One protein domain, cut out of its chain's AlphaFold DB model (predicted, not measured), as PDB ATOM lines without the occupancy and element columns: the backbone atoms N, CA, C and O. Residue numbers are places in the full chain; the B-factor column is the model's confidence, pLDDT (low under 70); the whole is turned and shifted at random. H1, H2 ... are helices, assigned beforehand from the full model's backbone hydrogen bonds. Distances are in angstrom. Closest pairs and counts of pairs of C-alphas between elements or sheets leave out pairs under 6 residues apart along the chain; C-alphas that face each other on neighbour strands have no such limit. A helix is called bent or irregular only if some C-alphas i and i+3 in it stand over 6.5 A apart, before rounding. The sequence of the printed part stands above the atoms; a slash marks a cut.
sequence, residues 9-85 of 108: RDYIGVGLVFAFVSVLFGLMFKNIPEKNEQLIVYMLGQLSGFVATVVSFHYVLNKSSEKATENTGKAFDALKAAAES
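AT A GLANCE: This is residues 9 to 85 of the 108 residues of an uncharacterized protein of Novosphingobium sp. FGD1 (UniProt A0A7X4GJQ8). This is a lopsided helical hairpin: the short helix H1 comes first, and after a tight turn the much longer H2 folds back beside it and runs on past it. Residues 60 to 85 of H2 stick out as a free arm, which makes much of the length of the rod-like whole. The printed part has 77 residues with two named helices, H1 then H2, and no named strand; the class is all helix. It is extended, with a radius of gyration of the C-alphas of 21.9 A and spans of 75 by 20 by 13 A.

HOW THE PARTS SIT: Start with H1, residues 9 to 28, and look for its partner in H2, residues 34 to 85. The two helices touch and form a helical hairpin; their closest C-alphas, those of Val 17 and Val 51, are 6.4 A apart. They run opposite ways at a shallow tilt of 23 degrees. H2 touches H1 with residues 51 to 58 alone, and near residue 57 H2 has a kink of 25 degrees. In H1 every O i to N i+4 pair is within hydrogen-bond range; in H2 43 of 48 are.

IN THESE COORDINATES: Find C-alpha 9 at (169.588, 187.736, 247.442); from there H1 runs 29.1 A to C-alpha 28 at (186.808, 208.724, 257.904). After a tight link of 5 residues, H2 runs 74.6 A from C-alpha 34 to C-alpha 85 at (146.778, 181.487, 212.139). H2 is irregular: its C-alphas 35 and 38 are 7.2 A apart.

THE WHOLE: The C-alphas farthest apart, those of Pro 33 and Ser 85, are 75.2 A apart. Residues 33 to 39, of which 34 to 39 belong to H2, also stand free. The printed part has no cut. Its mean pLDDT is 75.7, and in the B-factor column you will find values under 70 at residues 58 to 72, 75, 79, 82 to 83 and 85.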
ATOM      1  N   ARG A   9     168.462 187.205 248.224       73.06
ATOM      2  CA  ARG A   9     169.588 187.736 247.442       73.06
ATOM      3  C   ARG A   9     169.645 189.264 247.457       73.06
ATOM      4  O   ARG A   9     170.742 189.810 247.520       73.06
ATOM      5  N   ASP A  10     168.496 189.931 247.434       77.50
ATOM      6  CA  ASP A  10     168.395 191.393 247.441       77.50
ATOM      7  C   ASP A  10     168.819 191.941 248.801       77.50
ATOM      8  O   ASP A  10     169.617 192.873 248.879       77.50
ATOM      9  N   TYR A  11     168.378 191.297 249.885       82.56
ATOM     10  CA  TYR A  11     168.813 191.648 251.237       82.56
ATOM     11  C   TYR A  11     170.317 191.462 251.438       82.56
ATOM     12  O   TYR A  11     170.959 192.325 252.035       82.56
ATOM     13  N   ILE A  12     170.897 190.377 250.914       82.81
ATOM     14  CA  ILE A  12     172.346 190.141 250.988       82.81
ATOM     15  C   ILE A  12     173.107 191.199 250.180       82.81
ATOM     16  O   ILE A  12     174.089 191.753 250.675       82.81
ATOM     17  N   GLY A  13     172.650 191.515 248.965       80.75
ATOM     18  CA  GLY A  13     173.277 192.528 248.113       80.75
ATOM     19  C   GLY A  13     173.236 193.922 248.740       80.75
ATOM     20  O   GLY A  13     174.269 194.582 248.852       80.75
ATOM     21  N   VAL A  14     172.061 194.349 249.211       83.38
ATOM     22  CA  VAL A  14     171.886 195.635 249.904       83.38
ATOM     23  C   VAL A  14     172.701 195.670 251.197       83.38
ATOM     24  O   VAL A  14     173.388 196.657 251.453       83.38
ATOM     25  N   GLY A  15     172.691 194.585 251.977       86.00
ATOM     26  CA  GLY A  15     173.469 194.468 253.209       86.00
ATOM     27  C   GLY A  15     174.975 194.595 252.975       86.00
ATOM     28  O   GLY A  15     175.645 195.314 253.713       86.00
ATOM     29  N   LEU A  16     175.504 193.971 251.918       83.62
ATOM     30  CA  LEU A  16     176.922 194.057 251.559       83.62
ATOM     31  C   LEU A  16     177.333 195.493 251.203       83.62
ATOM     32  O   LEU A  16     178.354 195.984 251.690       83.62
ATOM     33  N   VAL A  17     176.529 196.183 250.388       85.00
ATOM     34  CA  VAL A  17     176.779 197.587 250.017       85.00
ATOM     35  C   VAL A  17     176.741 198.478 251.257       85.00
ATOM     36  O   VAL A  17     177.634 199.299 251.459       85.00
ATOM     37  N   PHE A  18     175.741 198.290 252.119       88.44
ATOM     38  CA  PHE A  18     175.584 199.090 253.329       88.44
ATOM     39  C   PHE A  18     176.735 198.868 254.321       88.44
ATOM     40  O   PHE A  18     177.249 199.828 254.896       88.44
ATOM     41  N   ALA A  19     177.188 197.621 254.479       85.50
ATOM     42  CA  ALA A  19     178.347 197.281 255.297       85.50
ATOM     43  C   ALA A  19     179.626 197.944 254.762       85.50
ATOM     44  O   ALA A  19     180.372 198.546 255.534       85.50
ATOM     45  N   PHE A  20     179.847 197.908 253.445       83.56
ATOM     46  CA  PHE A  20     180.999 198.554 252.815       83.56
ATOM     47  C   PHE A  20     181.007 200.075 253.037       83.56
ATOM     48  O   PHE A  20     182.010 200.630 253.486       83.56
ATOM     49  N   VAL A  21     179.873 200.747 252.805       86.50
ATOM     50  CA  VAL A  21     179.737 202.198 253.036       86.50
ATOM     51  C   VAL A  21     179.925 202.551 254.514       86.50
ATOM     52  O   VAL A  21     180.583 203.539 254.832       86.50
ATOM     53  N   SER A  22     179.409 201.727 255.428       87.50
ATOM     54  CA  SER A  22     179.562 201.945 256.873       87.50
ATOM     55  C   SER A  22     181.022 201.841 257.325       87.50
ATOM     56  O   SER A  22     181.468 202.636 258.151       87.50
ATOM     57  N   VAL A  23     181.790 200.903 256.762       85.25
ATOM     58  CA  VAL A  23     183.231 200.774 257.034       85.25
ATOM     59  C   VAL A  23     183.999 201.988 256.509       85.25
ATOM     60  O   VAL A  23     184.839 202.519 257.234       85.25
ATOM     61  N   LEU A  24     183.686 202.469 255.300       84.69
ATOM     62  CA  LEU A  24     184.277 203.698 254.757       84.69
ATOM     63  C   LEU A  24     183.987 204.907 255.650       84.69
ATOM     64  O   LEU A  24     184.899 205.661 255.984       84.69
ATOM     65  N   PHE A  25     182.736 205.054 256.087       87.06
ATOM     66  CA  PHE A  25     182.344 206.119 257.002       87.06
ATOM     67  C   PHE A  25     183.102 206.018 258.330       87.06
ATOM     68  O   PHE A  25     183.656 207.005 258.795       87.06
ATOM     69  N   GLY A  26     183.222 204.820 258.911       86.44
ATOM     70  CA  GLY A  26     183.998 204.605 260.136       86.44
ATOM     71  C   GLY A  26     185.490 204.923 259.981       86.44
ATOM     72  O   GLY A  26     186.103 205.468 260.900       86.44
ATOM     73  N   LEU A  27     186.071 204.630 258.815       84.25
ATOM     74  CA  LEU A  27     187.463 204.960 258.503       84.25
ATOM     75  C   LEU A  27     187.691 206.471 258.367       84.25
ATOM     76  O   LEU A  27     188.769 206.927 258.728       84.25
ATOM     77  N   MET A  28     186.688 207.258 257.957       82.06
ATOM     78  CA  MET A  28     186.808 208.724 257.904       82.06
ATOM     79  C   MET A  28     186.996 209.381 259.278       82.06
ATOM     80  O   MET A  28     187.625 210.431 259.365       82.06
ATOM     81  N   PHE A  29     186.463 208.790 260.351       84.56
ATOM     82  CA  PHE A  29     186.599 209.331 261.714       84.56
ATOM     83  C   PHE A  29     187.756 208.707 262.497       84.56
ATOM     84  O   PHE A  29     188.044 209.124 263.620       84.56
ATOM     85  N   LYS A  30     188.415 207.689 261.937       81.69
ATOM     86  CA  LYS A  30     189.509 206.986 262.597       81.69
ATOM     87  C   LYS A  30     190.839 207.528 262.092       81.69
ATOM     88  O   LYS A  30     191.098 207.520 260.899       81.69
ATOM     89  N   ASN A  31     191.708 207.942 263.012       77.31
ATOM     90  CA  ASN A  31     193.068 208.343 262.659       77.31
ATOM     91  C   ASN A  31     193.863 207.102 262.228       77.31
ATOM     92  O   ASN A  31     194.188 206.242 263.054       77.31
ATOM     93  N   ILE A  32     194.113 206.976 260.927       78.56
ATOM     94  CA  ILE A  32     194.874 205.871 260.345       78.56
ATOM     95  C   ILE A  32     196.357 206.267 260.346       78.56
ATOM     96  O   ILE A  32     196.693 207.324 259.820       78.56
ATOM     97  N   PRO A  33     197.264 205.450 260.911       80.00
ATOM     98  CA  PRO A  33     198.697 205.705 260.809       80.00
ATOM     99  C   PRO A  33     199.143 205.671 259.340       80.00
ATOM    100  O   PRO A  33     198.847 204.691 258.657       80.00
ATOM    101  N   GLU A  34     199.914 206.664 258.880       80.06
ATOM    102  CA  GLU A  34     200.379 206.781 257.478       80.06
ATOM    103  C   GLU A  34     201.044 205.496 256.955       80.06
ATOM    104  O   GLU A  34     200.856 205.093 255.808       80.06
ATOM    105  N   LYS A  35     201.751 204.766 257.829       85.38
ATOM    106  CA  LYS A  35     202.389 203.481 257.497       85.38
ATOM    107  C   LYS A  35     201.401 202.416 256.993       85.38
ATOM    108  O   LYS A  35     201.792 201.527 256.240       85.38
ATOM    109  N   ASN A  36     200.141 202.493 257.411       83.50
ATOM    110  CA  ASN A  36     199.097 201.524 257.076       83.50
ATOM    111  C   ASN A  36     198.106 202.065 256.038       83.50
ATOM    112  O   ASN A  36     197.256 201.308 255.569       83.50
ATOM    113  N   GLU A  37     198.203 203.343 255.674       83.12
ATOM    114  CA  GLU A  37     197.264 204.005 254.771       83.12
ATOM    115  C   GLU A  37     197.240 203.326 253.401       83.12
ATOM    116  O   GLU A  37     196.181 202.900 252.946       83.12
ATOM    117  N   GLN A  38     198.408 203.110 252.788       82.31
ATOM    118  CA  GLN A  38     198.490 202.450 251.480       82.31
ATOM    119  C   GLN A  38     197.905 201.036 251.494       82.31
ATOM    120  O   GLN A  38     197.223 200.644 250.549       82.31
ATOM    121  N   LEU A  39     198.136 200.274 252.567       82.56
ATOM    122  CA  LEU A  39     197.597 198.924 252.702       82.56
ATOM    123  C   LEU A  39     196.066 198.950 252.793       82.56
ATOM    124  O   LEU A  39     195.394 198.152 252.140       82.56
ATOM    125  N   ILE A  40     195.512 199.884 253.567       82.06
ATOM    126  CA  ILE A  40     194.063 200.046 253.722       82.06
ATOM    127  C   ILE A  40     193.433 200.522 252.411       82.06
ATOM    128  O   ILE A  40     192.429 199.953 251.990       82.06
ATOM    129  N   VAL A  41     194.032 201.498 251.726       82.62
ATOM    130  CA  VAL A  41     193.558 201.988 250.421       82.62
ATOM    131  C   VAL A  41     193.598 200.876 249.372       82.62
ATOM    132  O   VAL A  41     192.631 200.697 248.633       82.62
ATOM    133  N   TYR A  42     194.665 200.076 249.343       80.50
ATOM    134  CA  TYR A  42     194.779 198.930 248.441       80.50
ATOM    135  C   TYR A  42     193.684 197.883 248.697       80.50
ATOM    136  O   TYR A  42     192.996 197.457 247.766       80.50
ATOM    137  N   MET A  43     193.470 197.512 249.963       81.69
ATOM    138  CA  MET A  43     192.423 196.567 250.369       81.69
ATOM    139  C   MET A  43     191.017 197.101 250.054       81.69
ATOM    140  O   MET A  43     190.177 196.367 249.532       81.69
ATOM    141  N   LEU A  44     190.760 198.389 250.312       81.06
ATOM    142  CA  LEU A  44     189.499 199.051 249.965       81.06
ATOM    143  C   LEU A  44     189.266 199.078 248.455       81.06
ATOM    144  O   LEU A  44     188.142 198.849 248.013       81.06
ATOM    145  N   GLY A  45     190.319 199.301 247.666       77.44
ATOM    146  CA  GLY A  45     190.272 199.223 246.208       77.44
ATOM    147  C   GLY A  45     189.787 197.853 245.733       77.44
ATOM    148  O   GLY A  45     188.811 197.769 244.986       77.44
ATOM    149  N   GLN A  46     190.392 196.773 246.232       77.25
ATOM    150  CA  GLN A  46     189.973 195.404 245.902       77.25
ATOM    151  C   GLN A  46     188.522 195.114 246.323       77.25
ATOM    152  O   GLN A  46     187.740 194.573 245.536       77.25
ATOM    153  N   LEU A  47     188.135 195.526 247.535       78.25
ATOM    154  CA  LEU A  47     186.769 195.371 248.048       78.25
ATOM    155  C   LEU A  47     185.738 196.154 247.224       78.25
ATOM    156  O   LEU A  47     184.649 195.642 246.965       78.25
ATOM    157  N   SER A  48     186.080 197.356 246.757       76.00
ATOM    158  CA  SER A  48     185.179 198.177 245.939       76.00
ATOM    159  C   SER A  48     184.826 197.512 244.606       76.00
ATOM    160  O   SER A  48     183.661 197.523 244.210       76.00
ATOM    161  N   GLY A  49     185.792 196.852 243.954       77.06
ATOM    162  CA  GLY A  49     185.557 196.098 242.720       77.06
ATOM    163  C   GLY A  49     184.622 194.904 242.933       77.06
ATOM    164  O   GLY A  49     183.737 194.645 242.112       77.06
ATOM    165  N   PHE A  50     184.753 194.217 244.071       79.50
ATOM    166  CA  PHE A  50     183.848 193.129 244.442       79.50
ATOM    167  C   PHE A  50     182.415 193.633 244.660       79.50
ATOM    168  O   PHE A  50     181.474 193.098 244.070       79.50
ATOM    169  N   VAL A  51     182.244 194.712 245.430       79.56
ATOM    170  CA  VAL A  51     180.926 195.320 245.679       79.56
ATOM    171  C   VAL A  51     180.295 195.822 244.374       79.56
ATOM    172  O   VAL A  51     179.122 195.549 244.122       79.56
ATOM    173  N   ALA A  52     181.066 196.472 243.498       78.62
ATOM    174  CA  ALA A  52     180.593 196.923 242.188       78.62
ATOM    175  C   ALA A  52     180.132 195.758 241.296       78.62
ATOM    176  O   ALA A  52     179.126 195.873 240.594       78.62
ATOM    177  N   THR A  53     180.824 194.619 241.357       78.19
ATOM    178  CA  THR A  53     180.440 193.404 240.624       78.19
ATOM    179  C   THR A  53     179.133 192.829 241.158       78.19
ATOM    180  O   THR A  53     178.251 192.501 240.368       78.19
ATOM    181  N   VAL A  54     178.959 192.763 242.482       76.75
ATOM    182  CA  VAL A  54     177.707 192.302 243.108       76.75
ATOM    183  C   VAL A  54     176.542 193.210 242.718       76.75
ATOM    184  O   VAL A  54     175.498 192.713 242.299       76.75
ATOM    185  N   VAL A  55     176.728 194.532 242.771       76.81
ATOM    186  CA  VAL A  55     175.718 195.508 242.333       76.81
ATOM    187  C   VAL A  55     175.406 195.342 240.844       76.81
ATOM    188  O   VAL A  55     174.236 195.284 240.468       76.81
ATOM    189  N   SER A  56     176.421 195.195 239.993       74.19
ATOM    190  CA  SER A  56     176.236 194.998 238.548       74.19
ATOM    191  C   SER A  56     175.497 193.695 238.241       74.19
ATOM    192  O   SER A  56     174.562 193.676 237.441       74.19
ATOM    193  N   PHE A  57     175.853 192.605 238.918       71.19
ATOM    194  CA  PHE A  57     175.173 191.324 238.775       71.19
ATOM    195  C   PHE A  57     173.702 191.420 239.185       71.19
ATOM    196  O   PHE A  57     172.811 190.949 238.478       71.19
ATOM    197  N   HIS A  58     173.446 192.102 240.297       68.81
ATOM    198  CA  HIS A  58     172.119 192.228 240.865       68.81
ATOM    199  C   HIS A  58     171.190 193.134 240.043       68.81
ATOM    200  O   HIS A  58     170.045 192.771 239.784       68.81
ATOM    201  N   TYR A  59     171.682 194.293 239.596       67.00
ATOM    202  CA  TYR A  59     170.853 195.306 238.936       67.00
ATOM    203  C   TYR A  59     170.879 195.247 237.405       67.00
ATOM    204  O   TYR A  59     169.892 195.638 236.779       67.00
ATOM    205  N   VAL A  60     171.972 194.778 236.793       63.47
ATOM    206  CA  VAL A  60     172.160 194.809 235.331       63.47
ATOM    207  C   VAL A  60     171.958 193.428 234.717       63.47
ATOM    208  O   VAL A  60     171.169 193.282 233.783       63.47
ATOM    209  N   LEU A  61     172.623 192.397 235.248       58.91
ATOM    210  CA  LEU A  61     172.611 191.068 234.628       58.91
ATOM    211  C   LEU A  61     171.296 190.314 234.860       58.91
ATOM    212  O   LEU A  61     170.749 189.767 233.903       58.91
ATOM    213  N   ASN A  62     170.728 190.361 236.068       57.28
ATOM    214  CA  ASN A  62     169.435 189.713 236.333       57.28
ATOM    215  C   ASN A  62     168.288 190.332 235.517       57.28
ATOM    216  O   ASN A  62     167.525 189.598 234.898       57.28
ATOM    217  N   LYS A  63     168.215 191.668 235.418       56.34
ATOM    218  CA  LYS A  63     167.192 192.346 234.599       56.34
ATOM    219  C   LYS A  63     167.350 192.094 233.100       56.34
ATOM    220  O   LYS A  63     166.353 192.049 232.382       56.34
ATOM    221  N   SER A  64     168.585 191.975 232.615       56.06
ATOM    222  CA  SER A  64     168.854 191.659 231.209       56.06
ATOM    223  C   SER A  64     168.447 190.221 230.877       56.06
ATOM    224  O   SER A  64     167.757 189.989 229.885       56.06
ATOM    225  N   SER A  65     168.791 189.266 231.748       56.03
ATOM    226  CA  SER A  65     168.421 187.857 231.580       56.03
ATOM    227  C   SER A  65     166.909 187.648 231.633       56.03
ATOM    228  O   SER A  65     166.368 186.918 230.810       56.03
ATOM    229  N   GLU A  66     166.216 188.312 232.557       58.72
ATOM    230  CA  GLU A  66     164.763 188.206 232.707       58.72
ATOM    231  C   GLU A  66     164.031 188.726 231.459       58.72
ATOM    232  O   GLU A  66     163.180 188.034 230.903       58.72
ATOM    233  N   LYS A  67     164.458 189.879 230.924       60.22
ATOM    234  CA  LYS A  67     163.932 190.412 229.655       60.22
ATOM    235  C   LYS A  67     164.265 189.530 228.453       60.22
ATOM    236  O   LYS A  67     163.446 189.414 227.546       60.22
ATOM    237  N   ALA A  68     165.446 188.915 228.415       59.31
ATOM    238  CA  ALA A  68     165.827 188.006 227.334       59.31
ATOM    239  C   ALA A  68     164.959 186.736 227.329       59.31
ATOM    240  O   ALA A  68     164.487 186.316 226.269       59.31
ATOM    241  N   THR A  69     164.686 186.165 228.504       64.06
ATOM    242  CA  THR A  69     163.772 185.026 228.656       64.06
ATOM    243  C   THR A  69     162.337 185.407 228.289       64.06
ATOM    244  O   THR A  69     161.702 184.690 227.518       64.06
ATOM    245  N   GLU A  70     161.844 186.558 228.752       68.94
ATOM    246  CA  GLU A  70     160.488 187.034 228.446       68.94
ATOM    247  C   GLU A  70     160.299 187.321 226.943       68.94
ATOM    248  O   GLU A  70     159.283 186.951 226.354       68.94
ATOM    249  N   ASN A  71     161.302 187.916 226.286       68.31
ATOM    250  CA  ASN A  71     161.286 188.162 224.841       68.31
ATOM    251  C   ASN A  71     161.338 186.861 224.034       68.31
ATOM    252  O   ASN A  71     160.667 186.752 223.010       68.31
ATOM    253  N   THR A  72     162.100 185.869 224.501       66.69
ATOM    254  CA  THR A  72     162.160 184.547 223.861       66.69
ATOM    255  C   THR A  72     160.819 183.825 223.979       66.69
ATOM    256  O   THR A  72     160.346 183.265 222.994       66.69
ATOM    257  N   GLY A  73     160.160 183.900 225.143       73.56
ATOM    258  CA  GLY A  73     158.809 183.362 225.339       73.56
ATOM    259  C   GLY A  73     157.789 184.005 224.400       73.56
ATOM    260  O   GLY A  73     157.106 183.302 223.662       73.56
ATOM    261  N   LYS A  74     157.778 185.342 224.317       74.50
ATOM    262  CA  LYS A  74     156.903 186.083 223.389       74.50
ATOM    263  C   LYS A  74     157.184 185.761 221.921       74.50
ATOM    264  O   LYS A  74     156.251 185.698 221.129       74.50
ATOM    265  N   ALA A  75     158.447 185.547 221.550       64.19
ATOM    266  CA  ALA A  75     158.811 185.131 220.198       64.19
ATOM    267  C   ALA A  75     158.286 183.722 219.874       64.19
ATOM    268  O   ALA A  75     157.809 183.486 218.765       64.19
ATOM    269  N   PHE A  76     158.325 182.805 220.842       72.62
ATOM    270  CA  PHE A  76     157.790 181.454 220.688       72.62
ATOM    271  C   PHE A  76     156.256 181.441 220.630       72.62
ATOM    272  O   PHE A  76     155.679 180.758 219.783       72.62
ATOM    273  N   ASP A  77     155.597 182.251 221.460       76.31
ATOM    274  CA  ASP A  77     154.143 182.436 221.427       76.31
ATOM    275  C   ASP A  77     153.687 183.076 220.109       76.31
ATOM    276  O   ASP A  77     152.688 182.654 219.529       76.31
ATOM    277  N   ALA A  78     154.448 184.040 219.581       71.62
ATOM    278  CA  ALA A  78     154.190 184.638 218.272       71.62
ATOM    279  C   ALA A  78     154.375 183.629 217.127       71.62
ATOM    280  O   ALA A  78     153.564 183.603 216.204       71.62
ATOM    281  N   LEU A  79     155.396 182.766 217.196       62.12
ATOM    282  CA  LEU A  79     155.600 181.663 216.248       62.12
ATOM    283  C   LEU A  79     154.448 180.657 216.288       62.12
ATOM    284  O   LEU A  79     153.955 180.244 215.239       62.12
ATOM    285  N   LYS A  80     153.991 180.292 217.487       73.88
ATOM    286  CA  LYS A  80     152.846 179.400 217.673       73.88
ATOM    287  C   LYS A  80     151.563 180.020 217.121       73.88
ATOM    288  O   LYS A  80     150.871 179.374 216.341       73.88
ATOM    289  N   ALA A  81     151.294 181.285 217.434       75.12
ATOM    290  CA  ALA A  81     150.146 182.008 216.901       75.12
ATOM    291  C   ALA A  81     150.217 182.169 215.373       75.12
ATOM    292  O   ALA A  81     149.193 182.062 214.705       75.12
ATOM    293  N   ALA A  82     151.403 182.376 214.791       66.31
ATOM    294  CA  ALA A  82     151.601 182.420 213.339       66.31
ATOM    295  C   ALA A  82     151.338 181.054 212.678       66.31
ATOM    296  O   ALA A  82     150.690 180.978 211.632       66.31
ATOM    297  N   ALA A  83     151.782 179.966 213.310       66.00
ATOM    298  CA  ALA A  83     151.520 178.608 212.842       66.00
ATOM    299  C   ALA A  83     150.026 178.240 212.932       66.00
ATOM    300  O   ALA A  83     149.490 177.625 212.015       66.00
ATOM    301  N   GLU A  84     149.341 178.658 213.998       73.25
ATOM    302  CA  GLU A  84     147.906 178.419 214.208       73.25
ATOM    303  C   GLU A  84     147.013 179.334 213.353       73.25
ATOM    304  O   GLU A  84     145.897 178.957 213.003       73.25
ATOM    305  N   SER A  85     147.499 180.525 212.987       62.06
ATOM    306  CA  SER A  85     146.778 181.487 212.139       62.06
ATOM    307  C   SER A  85     147.039 181.316 210.644       62.06
ATOM    308  O   SER A  85     146.422 182.027 209.852       62.06
TER     309      SER A  85